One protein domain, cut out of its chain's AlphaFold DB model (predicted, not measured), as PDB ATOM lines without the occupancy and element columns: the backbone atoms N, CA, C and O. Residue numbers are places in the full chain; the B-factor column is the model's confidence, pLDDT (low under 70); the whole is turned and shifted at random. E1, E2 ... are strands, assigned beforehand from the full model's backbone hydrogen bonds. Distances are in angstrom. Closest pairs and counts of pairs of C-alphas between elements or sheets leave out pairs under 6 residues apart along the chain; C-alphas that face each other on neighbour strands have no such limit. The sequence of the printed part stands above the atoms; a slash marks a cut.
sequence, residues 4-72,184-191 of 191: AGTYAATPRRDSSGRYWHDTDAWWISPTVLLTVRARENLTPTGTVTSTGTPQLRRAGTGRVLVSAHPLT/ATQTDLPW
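This is residues 4 to 72 and 184 to 191 of the 191 residues of an uncharacterized protein of Pseudonocardia sp. HH130629-09 (UniProt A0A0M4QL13). The domain is one long, narrow, twisted sheet of antiparallel strands, a single layer with no named helix over either face. The long hairpin of E4 and E5 makes its length, with E3 beside E4, E6 beside part of E5, and the short E1 and E2 one after the other along the far side of E3. The printed part has 77 residues, 59 of them in six named strands, E1 to E6 along the chain; the class is all strand, and the sheet is branched at E3. The whole is loose, with a radius of gyration of the C-alphas of 15.7 A, and is a rod spanning 51 by 22 by 20 A.

E1 is residues 4 to 6, with C-alpha 4 at (-30.491, -35.823, -17.669), and E2 is residues 10 to 13. E3, residues 19 to 28, is 30.5 A from first to last C-alpha. E4, residues 32 to 48, is 43.4 A long and bends by 79 degrees at residue 45. E5, residues 54 to 72, is the longest strand at 46.9 A; it bends by 72 degrees at residue 60 and ends with C-alpha 72 at (-32.317, -17.972, -15.717). E6, residues 185 to 190, is 16.9 A long and ends with C-alpha 190 at (-51.820, -40.861, -11.256).

E1 and E2 lie on one side of E3, E4 on the other side. E1 and E3 are antiparallel at 171 degrees, with N 5 and O 26 at 3.0 A. E2 and E3 form a hairpin at 144 degrees, with N 12 and O 20 at 2.8 A. E1 and E2 are apart. E2, E3, E4 and E5 make a meander, each strand the antiparallel neighbour of the one before. In the hairpin of E3 and E4, at 157 degrees, N 23 and O 38 are 2.8 A apart. In the hairpin of E4 and E5, at 175 degrees, N 37 and O 65 are 2.8 A apart, and near the turn N 55 and O 47 are also at 2.8 A. E6 lies on the other side of E5 from E4, antiparallel to E5 at 158 degrees, with N 66 and O 187 at 2.9 A. E1, E2 and E6 are edge strands.

The C-alphas of Ser 50 and Thr 72, the two farthest apart, are 51.9 A from each other. Residues 73 to 183 are not printed, and C-alphas 72 and 184 are 13.3 A apart across this cut. The links from E1 through to E5 are tight. The mean pLDDT of the printed part is 88.8, and no printed residue is under 70.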
ATOM      1  N   ALA A   4     -29.402 -35.059 -18.262       89.44
ATOM      2  CA  ALA A   4     -30.491 -35.823 -17.669       89.44
ATOM      3  C   ALA A   4     -29.943 -37.078 -16.999       89.44
ATOM      4  O   ALA A   4     -28.926 -37.617 -17.429       89.44
ATOM      5  N   GLY A   5     -30.636 -37.558 -15.975       85.38
ATOM      6  CA  GLY A   5     -30.261 -38.766 -15.262       85.38
ATOM      7  C   GLY A   5     -31.448 -39.389 -14.551       85.38
ATOM      8  O   GLY A   5     -32.468 -38.746 -14.313       85.38
ATOM      9  N   THR A   6     -31.305 -40.667 -14.231       84.75
ATOM     10  CA  THR A   6     -32.269 -41.439 -13.453       84.75
ATOM     11  C   THR A   6     -31.507 -42.310 -12.472       84.75
ATOM     12  O   THR A   6     -30.395 -42.750 -12.772       84.75
ATOM     13  N   TYR A   7     -32.091 -42.547 -11.308       79.19
ATOM     14  CA  TYR A   7     -31.547 -43.449 -10.310       79.19
ATOM     15  C   TYR A   7     -32.195 -44.821 -10.420       79.19
ATOM     16  O   TYR A   7     -33.381 -44.953 -10.731       79.19
ATOM     17  N   ALA A   8     -31.406 -45.856 -10.131       76.44
ATOM     18  CA  ALA A   8     -31.944 -47.194  -9.982       76.44
ATOM     19  C   ALA A   8     -32.952 -47.210  -8.828       76.44
ATOM     20  O   ALA A   8     -32.679 -46.735  -7.723       76.44
ATOM     21  N   ALA A   9     -34.131 -47.759  -9.093       82.38
ATOM     22  CA  ALA A   9     -35.176 -47.787  -8.097       82.38
ATOM     23  C   ALA A   9     -34.829 -48.770  -6.976       82.38
ATOM     24  O   ALA A   9     -34.431 -49.908  -7.225       82.38
ATOM     25  N   THR A  10     -35.000 -48.333  -5.730       81.50
ATOM     26  CA  THR A  10     -34.744 -49.172  -4.555       81.50
ATOM     27  C   THR A  10     -36.073 -49.600  -3.933       81.50
ATOM     28  O   THR A  10     -36.841 -48.727  -3.509       81.50
ATOM     29  N   PRO A  11     -36.365 -50.912  -3.847       87.12
ATOM     30  CA  PRO A  11     -37.537 -51.406  -3.139       87.12
ATOM     31  C   PRO A  11     -37.503 -51.019  -1.659       87.12
ATOM     32  O   PRO A  11     -36.481 -51.134  -0.983       87.12
ATOM     33  N   ARG A  12     -38.647 -50.581  -1.147       90.19
ATOM     34  CA  ARG A  12     -38.880 -50.197   0.244       90.19
ATOM     35  C   ARG A  12     -40.070 -50.968   0.790       90.19
ATOM     36  O   ARG A  12     -40.920 -51.439   0.034       90.19
ATOM     37  N   ARG A  13     -40.119 -51.081   2.114       91.31
ATOM     38  CA  ARG A  13     -41.190 -51.744   2.856       91.31
ATOM     39  C   ARG A  13     -41.557 -50.900   4.073       91.31
ATOM     40  O   ARG A  13     -40.659 -50.422   4.762       91.31
ATOM     41  N   ASP A  14     -42.846 -50.730   4.343       90.50
ATOM     42  CA  ASP A  14     -43.316 -50.102   5.584       90.50
ATOM     43  C   ASP A  14     -43.592 -51.147   6.677       90.50
ATOM     44  O   ASP A  14     -43.567 -52.359   6.448       90.50
ATOM     45  N   SER A  15     -43.883 -50.668   7.887       91.50
ATOM     46  CA  SER A  15     -44.245 -51.516   9.029       91.50
ATOM     47  C   SER A  15     -45.527 -52.328   8.805       91.50
ATOM     48  O   SER A  15     -45.690 -53.376   9.422       91.50
ATOM     49  N   SER A  16     -46.409 -51.895   7.898       90.44
ATOM     50  CA  SER A  16     -47.624 -52.629   7.515       90.44
ATOM     51  C   SER A  16     -47.378 -53.718   6.463       90.44
ATOM     52  O   SER A  16     -48.292 -54.449   6.097       90.44
ATOM     53  N   GLY A  17     -46.141 -53.852   5.974       86.38
ATOM     54  CA  GLY A  17     -45.763 -54.851   4.983       86.38
ATOM     55  C   GLY A  17     -46.064 -54.469   3.536       86.38
ATOM     56  O   GLY A  17     -45.937 -55.325   2.661       86.38
ATOM     57  N   ARG A  18     -46.423 -53.212   3.262       90.19
ATOM     58  CA  ARG A  18     -46.587 -52.715   1.893       90.19
ATOM     59  C   ARG A  18     -45.225 -52.454   1.275       90.19
ATOM     60  O   ARG A  18     -44.346 -51.896   1.931       90.19
ATOM     61  N   TYR A  19     -45.084 -52.837   0.011       91.75
ATOM     62  CA  TYR A  19     -43.875 -52.616  -0.768       91.75
ATOM     63  C   TYR A  19     -44.112 -51.535  -1.815       91.75
ATOM     64  O   TYR A  19     -45.168 -51.475  -2.443       91.75
ATOM     65  N   TRP A  20     -43.107 -50.701  -2.033       92.94
ATOM     66  CA  TRP A  20     -43.069 -49.753  -3.141       92.94
ATOM     67  C   TRP A  20     -41.626 -49.552  -3.577       92.94
ATOM     68  O   TRP A  20     -40.696 -49.955  -2.882       92.94
ATOM     69  N   HIS A  21     -41.424 -48.911  -4.714       92.56
ATOM     70  CA  HIS A  21     -40.127 -48.354  -5.068       92.56
ATOM     71  C   HIS A  21     -40.317 -46.932  -5.569       92.56
ATOM     72  O   HIS A  21     -41.355 -46.602  -6.143       92.56
ATOM     73  N   ASP A  22     -39.329 -46.094  -5.279       91.12
ATOM     74  CA  ASP A  22     -39.253 -44.728  -5.779       91.12
ATOM     75  C   ASP A  22     -38.176 -44.706  -6.875       91.12
ATOM     76  O   ASP A  22     -37.050 -45.156  -6.650       91.12
ATOM     77  N   THR A  23     -38.532 -44.210  -8.057       89.19
ATOM     78  CA  THR A  23     -37.605 -43.891  -9.145       89.19
ATOM     79  C   THR A  23     -37.500 -42.379  -9.236       89.19
ATOM     80  O   THR A  23     -38.481 -41.702  -9.550       89.19
ATOM     81  N   ASP A  24     -36.312 -41.857  -8.953       89.75
ATOM     82  CA  ASP A  24     -36.009 -40.437  -9.071       89.75
ATOM     83  C   ASP A  24     -35.285 -40.181 -10.397       89.75
ATOM     84  O   ASP A  24     -34.324 -40.869 -10.740       89.75
ATOM     85  N   ALA A  25     -35.732 -39.175 -11.139       91.75
ATOM     86  CA  ALA A  25     -35.119 -38.732 -12.377       91.75
ATOM     87  C   ALA A  25     -35.057 -37.208 -12.434       91.75
ATOM     88  O   ALA A  25     -35.793 -36.492 -11.752       91.75
ATOM     89  N   TRP A  26     -34.157 -36.701 -13.260       93.25
ATOM     90  CA  TRP A  26     -33.965 -35.277 -13.449       93.25
ATOM     91  C   TRP A  26     -33.590 -34.978 -14.894       93.25
ATOM     92  O   TRP A  26     -32.960 -35.780 -15.585       93.25
ATOM     93  N   TRP A  27     -33.988 -33.798 -15.349       94.38
ATOM     94  CA  TRP A  27     -33.727 -33.303 -16.689       94.38
ATOM     95  C   TRP A  27     -33.462 -31.808 -16.627       94.38
ATOM     96  O   TRP A  27     -34.224 -31.048 -16.041       94.38
ATOM     97  N   ILE A  28     -32.397 -31.370 -17.278       93.75
ATOM     98  CA  ILE A  28     -31.963 -29.982 -17.324       93.75
ATOM     99  C   ILE A  28     -31.903 -29.561 -18.786       93.75
ATOM    100  O   ILE A  28     -31.253 -30.188 -19.627       93.75
ATOM    101  N   SER A  29     -32.599 -28.479 -19.098       93.69
ATOM    102  CA  SER A  29     -32.465 -27.715 -20.333       93.69
ATOM    103  C   SER A  29     -31.806 -26.361 -20.021       93.69
ATOM    104  O   SER A  29     -31.555 -26.055 -18.855       93.69
ATOM    105  N   PRO A  30     -31.526 -25.519 -21.029       92.75
ATOM    106  CA  PRO A  30     -31.069 -24.153 -20.776       92.75
ATOM    107  C   PRO A  30     -32.048 -23.305 -19.945       92.75
ATOM    108  O   PRO A  30     -31.638 -22.327 -19.339       92.75
ATOM    109  N   THR A  31     -33.335 -23.661 -19.907       94.75
ATOM    110  CA  THR A  31     -34.392 -22.822 -19.314       94.75
ATOM    111  C   THR A  31     -35.221 -23.521 -18.246       94.75
ATOM    112  O   THR A  31     -36.047 -22.870 -17.613       94.75
ATOM    113  N   VAL A  32     -35.044 -24.827 -18.030       95.38
ATOM    114  CA  VAL A  32     -35.851 -25.599 -17.077       95.38
ATOM    115  C   VAL A  32     -35.018 -26.695 -16.415       95.38
ATOM    116  O   VAL A  32     -34.320 -27.446 -17.096       95.38
ATOM    117  N   LEU A  33     -35.152 -26.822 -15.095       94.06
ATOM    118  CA  LEU A  33     -34.837 -28.026 -14.332       94.06
ATOM    119  C   LEU A  33     -36.152 -28.755 -14.033       94.06
ATOM    120  O   LEU A  33     -37.045 -28.208 -13.395       94.06
ATOM    121  N   LEU A  34     -36.260 -29.991 -14.497       95.25
ATOM    122  CA  LEU A  34     -37.333 -30.917 -14.170       95.25
ATOM    123  C   LEU A  34     -36.790 -31.968 -13.210       95.25
ATOM    124  O   LEU A  34     -35.762 -32.586 -13.489       95.25
ATOM    125  N   THR A  35     -37.499 -32.207 -12.115       93.25
ATOM    126  CA  THR A  35     -37.296 -33.373 -11.255       93.25
ATOM    127  C   THR A  35     -38.566 -34.209 -11.257       93.25
ATOM    128  O   THR A  35     -39.681 -33.686 -11.240       93.25
ATOM    129  N   VAL A  36     -38.401 -35.521 -11.345       93.38
ATOM    130  CA  VAL A  36     -39.493 -36.486 -11.431       93.38
ATOM    131  C   VAL A  36     -39.265 -37.538 -10.364       93.38
ATOM    132  O   VAL A  36     -38.189 -38.125 -10.300       93.38
ATOM    133  N   ARG A  37     -40.283 -37.795  -9.548       92.75
ATOM    134  CA  ARG A  37     -40.326 -38.923  -8.621       92.75
ATOM    135  C   ARG A  37     -41.518 -39.793  -8.972       92.75
ATOM    136  O   ARG A  37     -42.658 -39.395  -8.744       92.75
ATOM    137  N   ALA A  38     -41.255 -40.976  -9.504       91.56
ATOM    138  CA  ALA A  38     -42.269 -41.993  -9.731       91.56
ATOM    139  C   ALA A  38     -42.259 -42.989  -8.567       91.56
ATOM    140  O   ALA A  38     -41.250 -43.640  -8.310       91.56
ATOM    141  N   ARG A  39     -43.385 -43.111  -7.866       92.50
ATOM    142  CA  ARG A  39     -43.621 -44.138  -6.852       92.50
ATOM    143  C   ARG A  39     -44.522 -45.208  -7.435       92.50
ATOM    144  O   ARG A  39     -45.681 -44.925  -7.732       92.50
ATOM    145  N   GLU A  40     -44.040 -46.440  -7.510       92.00
ATOM    146  CA  GLU A  40     -44.870 -47.576  -7.914       92.00
ATOM    147  C   GLU A  40     -45.084 -48.530  -6.739       92.00
ATOM    148  O   GLU A  40     -44.141 -48.888  -6.025       92.00
ATOM    149  N   ASN A  41     -46.323 -48.987  -6.562       92.06
ATOM    150  CA  ASN A  41     -46.633 -50.017  -5.580       92.06
ATOM    151  C   ASN A  41     -46.162 -51.387  -6.085       92.06
ATOM    152  O   ASN A  41     -46.325 -51.742  -7.258       92.06
ATOM    153  N   LEU A  42     -45.616 -52.182  -5.171       91.38
ATOM    154  CA  LEU A  42     -45.122 -53.525  -5.435       91.38
ATOM    155  C   LEU A  42     -45.953 -54.549  -4.660       91.38
ATOM    156  O   LEU A  42     -46.351 -54.323  -3.518       91.38
ATOM    157  N   THR A  43     -46.191 -55.701  -5.280       90.25
ATOM    158  CA  THR A  43     -46.853 -56.844  -4.642       90.25
ATOM    159  C   THR A  43     -45.900 -58.036  -4.600       90.25
ATOM    160  O   THR A  43     -45.240 -58.315  -5.605       90.25
ATOM    161  N   PRO A  44     -45.803 -58.754  -3.470       87.75
ATOM    162  CA  PRO A  44     -45.092 -60.024  -3.422       87.75
ATOM    163  C   PRO A  44     -45.722 -61.037  -4.380       87.75
ATOM    164  O   PRO A  44     -46.946 -61.124  -4.482       87.75
ATOM    165  N   THR A  45     -44.900 -61.831  -5.061       85.69
ATOM    166  CA  THR A  45     -45.380 -62.923  -5.922       85.69
ATOM    167  C   THR A  45     -45.645 -64.216  -5.150       85.69
ATOM    168  O   THR A  45     -46.150 -65.170  -5.728       85.69
ATOM    169  N   GLY A  46     -45.286 -64.269  -3.861       76.50
ATOM    170  CA  GLY A  46     -45.289 -65.491  -3.046       76.50
ATOM    171  C   GLY A  46     -44.014 -66.331  -3.189       76.50
ATOM    172  O   GLY A  46     -43.769 -67.213  -2.374       76.50
ATOM    173  N   THR A  47     -43.167 -66.024  -4.173       78.00
ATOM    174  CA  THR A  47     -41.850 -66.644  -4.352       78.00
ATOM    175  C   THR A  47     -40.827 -65.952  -3.460       78.00
ATOM    176  O   THR A  47     -40.813 -64.724  -3.361       78.00
ATOM    177  N   VAL A  48     -39.943 -66.724  -2.834       80.44
ATOM    178  CA  VAL A  48     -38.850 -66.202  -2.012       80.44
ATOM    179  C   VAL A  48     -37.531 -66.509  -2.715       80.44
ATOM    180  O   VAL A  48     -37.325 -67.614  -3.214       80.44
ATOM    181  N   THR A  49     -36.654 -65.516  -2.798       77.44
ATOM    182  CA  THR A  49     -35.281 -65.691  -3.287       77.44
ATOM    183  C   THR A  49     -34.487 -66.599  -2.345       77.44
ATOM    184  O   THR A  49     -34.848 -66.774  -1.181       77.44
ATOM    185  N   SER A  50     -33.362 -67.147  -2.813       74.06
ATOM    186  CA  SER A  50     -32.469 -67.989  -1.999       74.06
ATOM    187  C   SER A  50     -31.958 -67.305  -0.721       74.06
ATOM    188  O   SER A  50     -31.521 -67.983   0.204       74.06
ATOM    189  N   THR A  51     -32.046 -65.973  -0.645       77.94
ATOM    190  CA  THR A  51     -31.661 -65.145   0.505       77.94
ATOM    191  C   THR A  51     -32.821 -64.827   1.455       77.94
ATOM    192  O   THR A  51     -32.658 -64.026   2.371       77.94
ATOM    193  N   GLY A  52     -34.008 -65.413   1.255       76.06
ATOM    194  CA  GLY A  52     -35.178 -65.163   2.104       76.06
ATOM    195  C   GLY A  52     -35.963 -63.892   1.747       76.06
ATOM    196  O   GLY A  52     -36.940 -63.563   2.418       76.06
ATOM    197  N   THR A  53     -35.579 -63.180   0.683       79.69
ATOM    198  CA  THR A  53     -36.253 -61.942   0.258       79.69
ATOM    199  C   THR A  53     -37.418 -62.267  -0.681       79.69
ATOM    200  O   THR A  53     -37.203 -63.005  -1.649       79.69
ATOM    201  N   PRO A  54     -38.639 -61.745  -0.461       82.38
ATOM    202  CA  PRO A  54     -39.758 -61.989  -1.364       82.38
ATOM    203  C   PRO A  54     -39.492 -61.373  -2.737       82.38
ATOM    204  O   PRO A  54     -39.043 -60.233  -2.847       82.38
ATOM    205  N   GLN A  55     -39.810 -62.118  -3.788       86.62
ATOM    206  CA  GLN A  55     -39.809 -61.601  -5.146       86.62
ATOM    207  C   GLN A  55     -41.006 -60.654  -5.316       86.62
ATOM    208  O   GLN A  55     -42.135 -60.964  -4.930       86.62
ATOM    209  N   LEU A  56     -40.742 -59.468  -5.863       88.75
ATOM    210  CA  LEU A  56     -41.718 -58.391  -5.997       88.75
ATOM    211  C   LEU A  56     -42.087 -58.197  -7.468       88.75
ATOM    212  O   LEU A  56     -41.226 -58.245  -8.345       88.75
ATOM    213  N   ARG A  57     -43.366 -57.933  -7.737       88.88
ATOM    214  CA  ARG A  57     -43.865 -57.519  -9.054       88.88
ATOM    215  C   ARG A  57     -44.584 -56.179  -8.965       88.88
ATOM    216  O   ARG A  57     -45.138 -55.828  -7.921       88.88
ATOM    217  N   ARG A  58     -44.622 -55.452 -10.080       85.94
ATOM    218  CA  ARG A  58     -45.366 -54.192 -10.193       85.94
ATOM    219  C   ARG A  58     -46.860 -54.452 -10.015       85.94
ATOM    220  O   ARG A  58     -47.404 -55.369 -10.626       85.94
ATOM    221  N   ALA A  59     -47.510 -53.649  -9.177       80.62
ATOM    222  CA  ALA A  59     -48.946 -53.752  -8.915       80.62
ATOM    223  C   ALA A  59     -49.811 -53.035  -9.970       80.62
ATOM    224  O   ALA A  59     -51.032 -53.126  -9.907       80.62
ATOM    225  N   GLY A  60     -49.192 -52.299 -10.904       74.94
ATOM    226  CA  GLY A  60     -49.896 -51.511 -11.925       74.94
ATOM    227  C   GLY A  60     -50.560 -50.236 -11.394       74.94
ATOM    228  O   GLY A  60     -51.411 -49.687 -12.073       74.94
ATOM    229  N   THR A  61     -50.203 -49.787 -10.185       80.69
ATOM    230  CA  THR A  61     -50.679 -48.524  -9.596       80.69
ATOM    231  C   THR A  61     -49.518 -47.744  -8.994       80.69
ATOM    232  O   THR A  61     -48.537 -48.326  -8.509       80.69
ATOM    233  N   GLY A  62     -49.629 -46.421  -8.995       86.50
ATOM    234  CA  GLY A  62     -48.582 -45.539  -8.488       86.50
ATOM    235  C   GLY A  62     -48.898 -44.061  -8.684       86.50
ATOM    236  O   GLY A  62     -50.025 -43.684  -9.007       86.50
ATOM    237  N   ARG A  63     -47.899 -43.222  -8.425       92.06
ATOM    238  CA  ARG A  63     -47.986 -41.767  -8.569       92.06
ATOM    239  C   ARG A  63     -46.688 -41.208  -9.108       92.06
ATOM    240  O   ARG A  63     -45.614 -41.682  -8.738       92.06
ATOM    241  N   VAL A  64     -46.790 -40.172  -9.920       92.25
ATOM    242  CA  VAL A  64     -45.648 -39.441 -10.455       92.25
ATOM    243  C   VAL A  64     -45.747 -37.994 -10.004       92.25
ATOM    244  O   VAL A  64     -46.656 -37.272 -10.402       92.25
ATOM    245  N   LEU A  65     -44.787 -37.565  -9.192       94.69
ATOM    246  CA  LEU A  65     -44.609 -36.167  -8.832       94.69
ATOM    247  C   LEU A  65     -43.594 -35.538  -9.783       94.69
ATOM    248  O   LEU A  65     -42.440 -35.966  -9.831       94.69
ATOM    249  N   VAL A  66     -44.009 -34.504 -10.506       94.88
ATOM    250  CA  VAL A  66     -43.139 -33.708 -11.380       94.88
ATOM    251  C   VAL A  66     -42.986 -32.317 -10.779       94.88
ATOM    252  O   VAL A  66     -43.984 -31.663 -10.493       94.88
ATOM    253  N   SER A  67     -41.749 -31.852 -10.596       95.62
ATOM    254  CA  SER A  67     -41.448 -30.462 -10.233       95.62
ATOM    255  C   SER A  67     -40.677 -29.786 -11.363       95.62
ATOM    256  O   SER A  67     -39.627 -30.272 -11.782       95.62
ATOM    257  N   ALA A  68     -41.194 -28.661 -11.853       96.25
ATOM    258  CA  ALA A  68     -40.571 -27.852 -12.893       96.25
ATOM    259  C   ALA A  68     -40.084 -26.523 -12.317       96.25
ATOM    260  O   ALA A  68     -40.875 -25.746 -11.783       96.25
ATOM    261  N   HIS A  69     -38.792 -26.251 -12.456       95.81
ATOM    262  CA  HIS A  69     -38.149 -25.020 -12.020       95.81
ATOM    263  C   HIS A  69     -37.655 -24.242 -13.242       95.81
ATOM    264  O   HIS A  69     -36.855 -24.788 -14.011       95.81
ATOM    265  N   PRO A  70     -38.072 -22.983 -13.444       96.62
ATOM    266  CA  PRO A  70     -37.506 -22.161 -14.500       96.62
ATOM    267  C   PRO A  70     -36.051 -21.817 -14.167       96.62
ATOM    268  O   PRO A  70     -35.704 -21.568 -13.010       96.62
ATOM    269  N   LEU A  71     -35.206 -21.795 -15.192       96.06
ATOM    270  CA  LEU A  71     -33.794 -21.448 -15.105       96.06
ATOM    271  C   LEU A  71     -33.537 -20.118 -15.803       96.06
ATOM    272  O   LEU A  71     -34.044 -19.870 -16.896       96.06
ATOM    273  N   THR A  72     -32.737 -19.269 -15.167       95.81
ATOM    274  CA  THR A  72     -32.317 -17.972 -15.717       95.81
ATOM    275  C   THR A  72     -30.820 -17.769 -15.523       95.81
ATOM    276  O   THR A  72     -30.223 -18.369 -14.634       95.81
ATOM    277  N   ALA A 184     -40.620 -23.663  -7.928       93.81
ATOM    278  CA  ALA A 184     -41.137 -24.888  -8.523       93.81
ATOM    279  C   ALA A 184     -42.632 -24.765  -8.849       93.81
ATOM    280  O   ALA A 184     -43.410 -24.291  -8.024       93.81
ATOM    281  N   THR A 185     -43.041 -25.298  -9.996       95.88
ATOM    282  CA  THR A 185     -44.429 -25.716 -10.237       95.88
ATOM    283  C   THR A 185     -44.508 -27.227 -10.067       95.88
ATOM    284  O   THR A 185     -43.705 -27.940 -10.670       95.88
ATOM    285  N   GLN A 186     -45.436 -27.718  -9.240       95.38
ATOM    286  CA  GLN A 186     -45.585 -29.147  -8.954       95.38
ATOM    287  C   GLN A 186     -46.867 -29.717  -9.552       95.38
ATOM    288  O   GLN A 186     -47.929 -29.106  -9.452       95.38
ATOM    289  N   THR A 187     -46.756 -30.924 -10.100       94.88
ATOM    290  CA  THR A 187     -47.879 -31.686 -10.648       94.88
ATOM    291  C   THR A 187     -47.825 -33.116 -10.117       94.88
ATOM    292  O   THR A 187     -46.800 -33.783 -10.265       94.88
ATOM    293  N   ASP A 188     -48.917 -33.584  -9.504       93.75
ATOM    294  CA  ASP A 188     -49.110 -34.985  -9.100       93.75
ATOM    295  C   ASP A 188     -49.971 -35.683 -10.159       93.75
ATOM    296  O   ASP A 188     -51.081 -35.237 -10.464       93.75
ATOM    297  N   LEU A 189     -49.434 -36.743 -10.756       89.81
ATOM    298  CA  LEU A 189     -50.067 -37.502 -11.824       89.81
ATOM    299  C   LEU A 189     -50.325 -38.937 -11.347       89.81
ATOM    300  O   LEU A 189     -49.381 -39.616 -10.925       89.81
ATOM    301  N   PRO A 190     -51.570 -39.439 -11.428       86.69
ATOM    302  CA  PRO A 190     -51.820 -40.861 -11.256       86.69
ATOM    303  C   PRO A 190     -51.217 -41.631 -12.436       86.69
ATOM    304  O   PRO A 190     -51.209 -41.137 -13.567       86.69
ATOM    305  N   TRP A 191     -50.731 -42.839 -12.161       74.25
ATOM    306  CA  TRP A 191     -50.232 -43.761 -13.179       74.25
ATOM    307  C   TRP A 191     -50.819 -45.165 -12.972       74.25
ATOM    308  O   TRP A 191     -51.100 -45.533 -11.797       74.25
TER     309      TRP A 191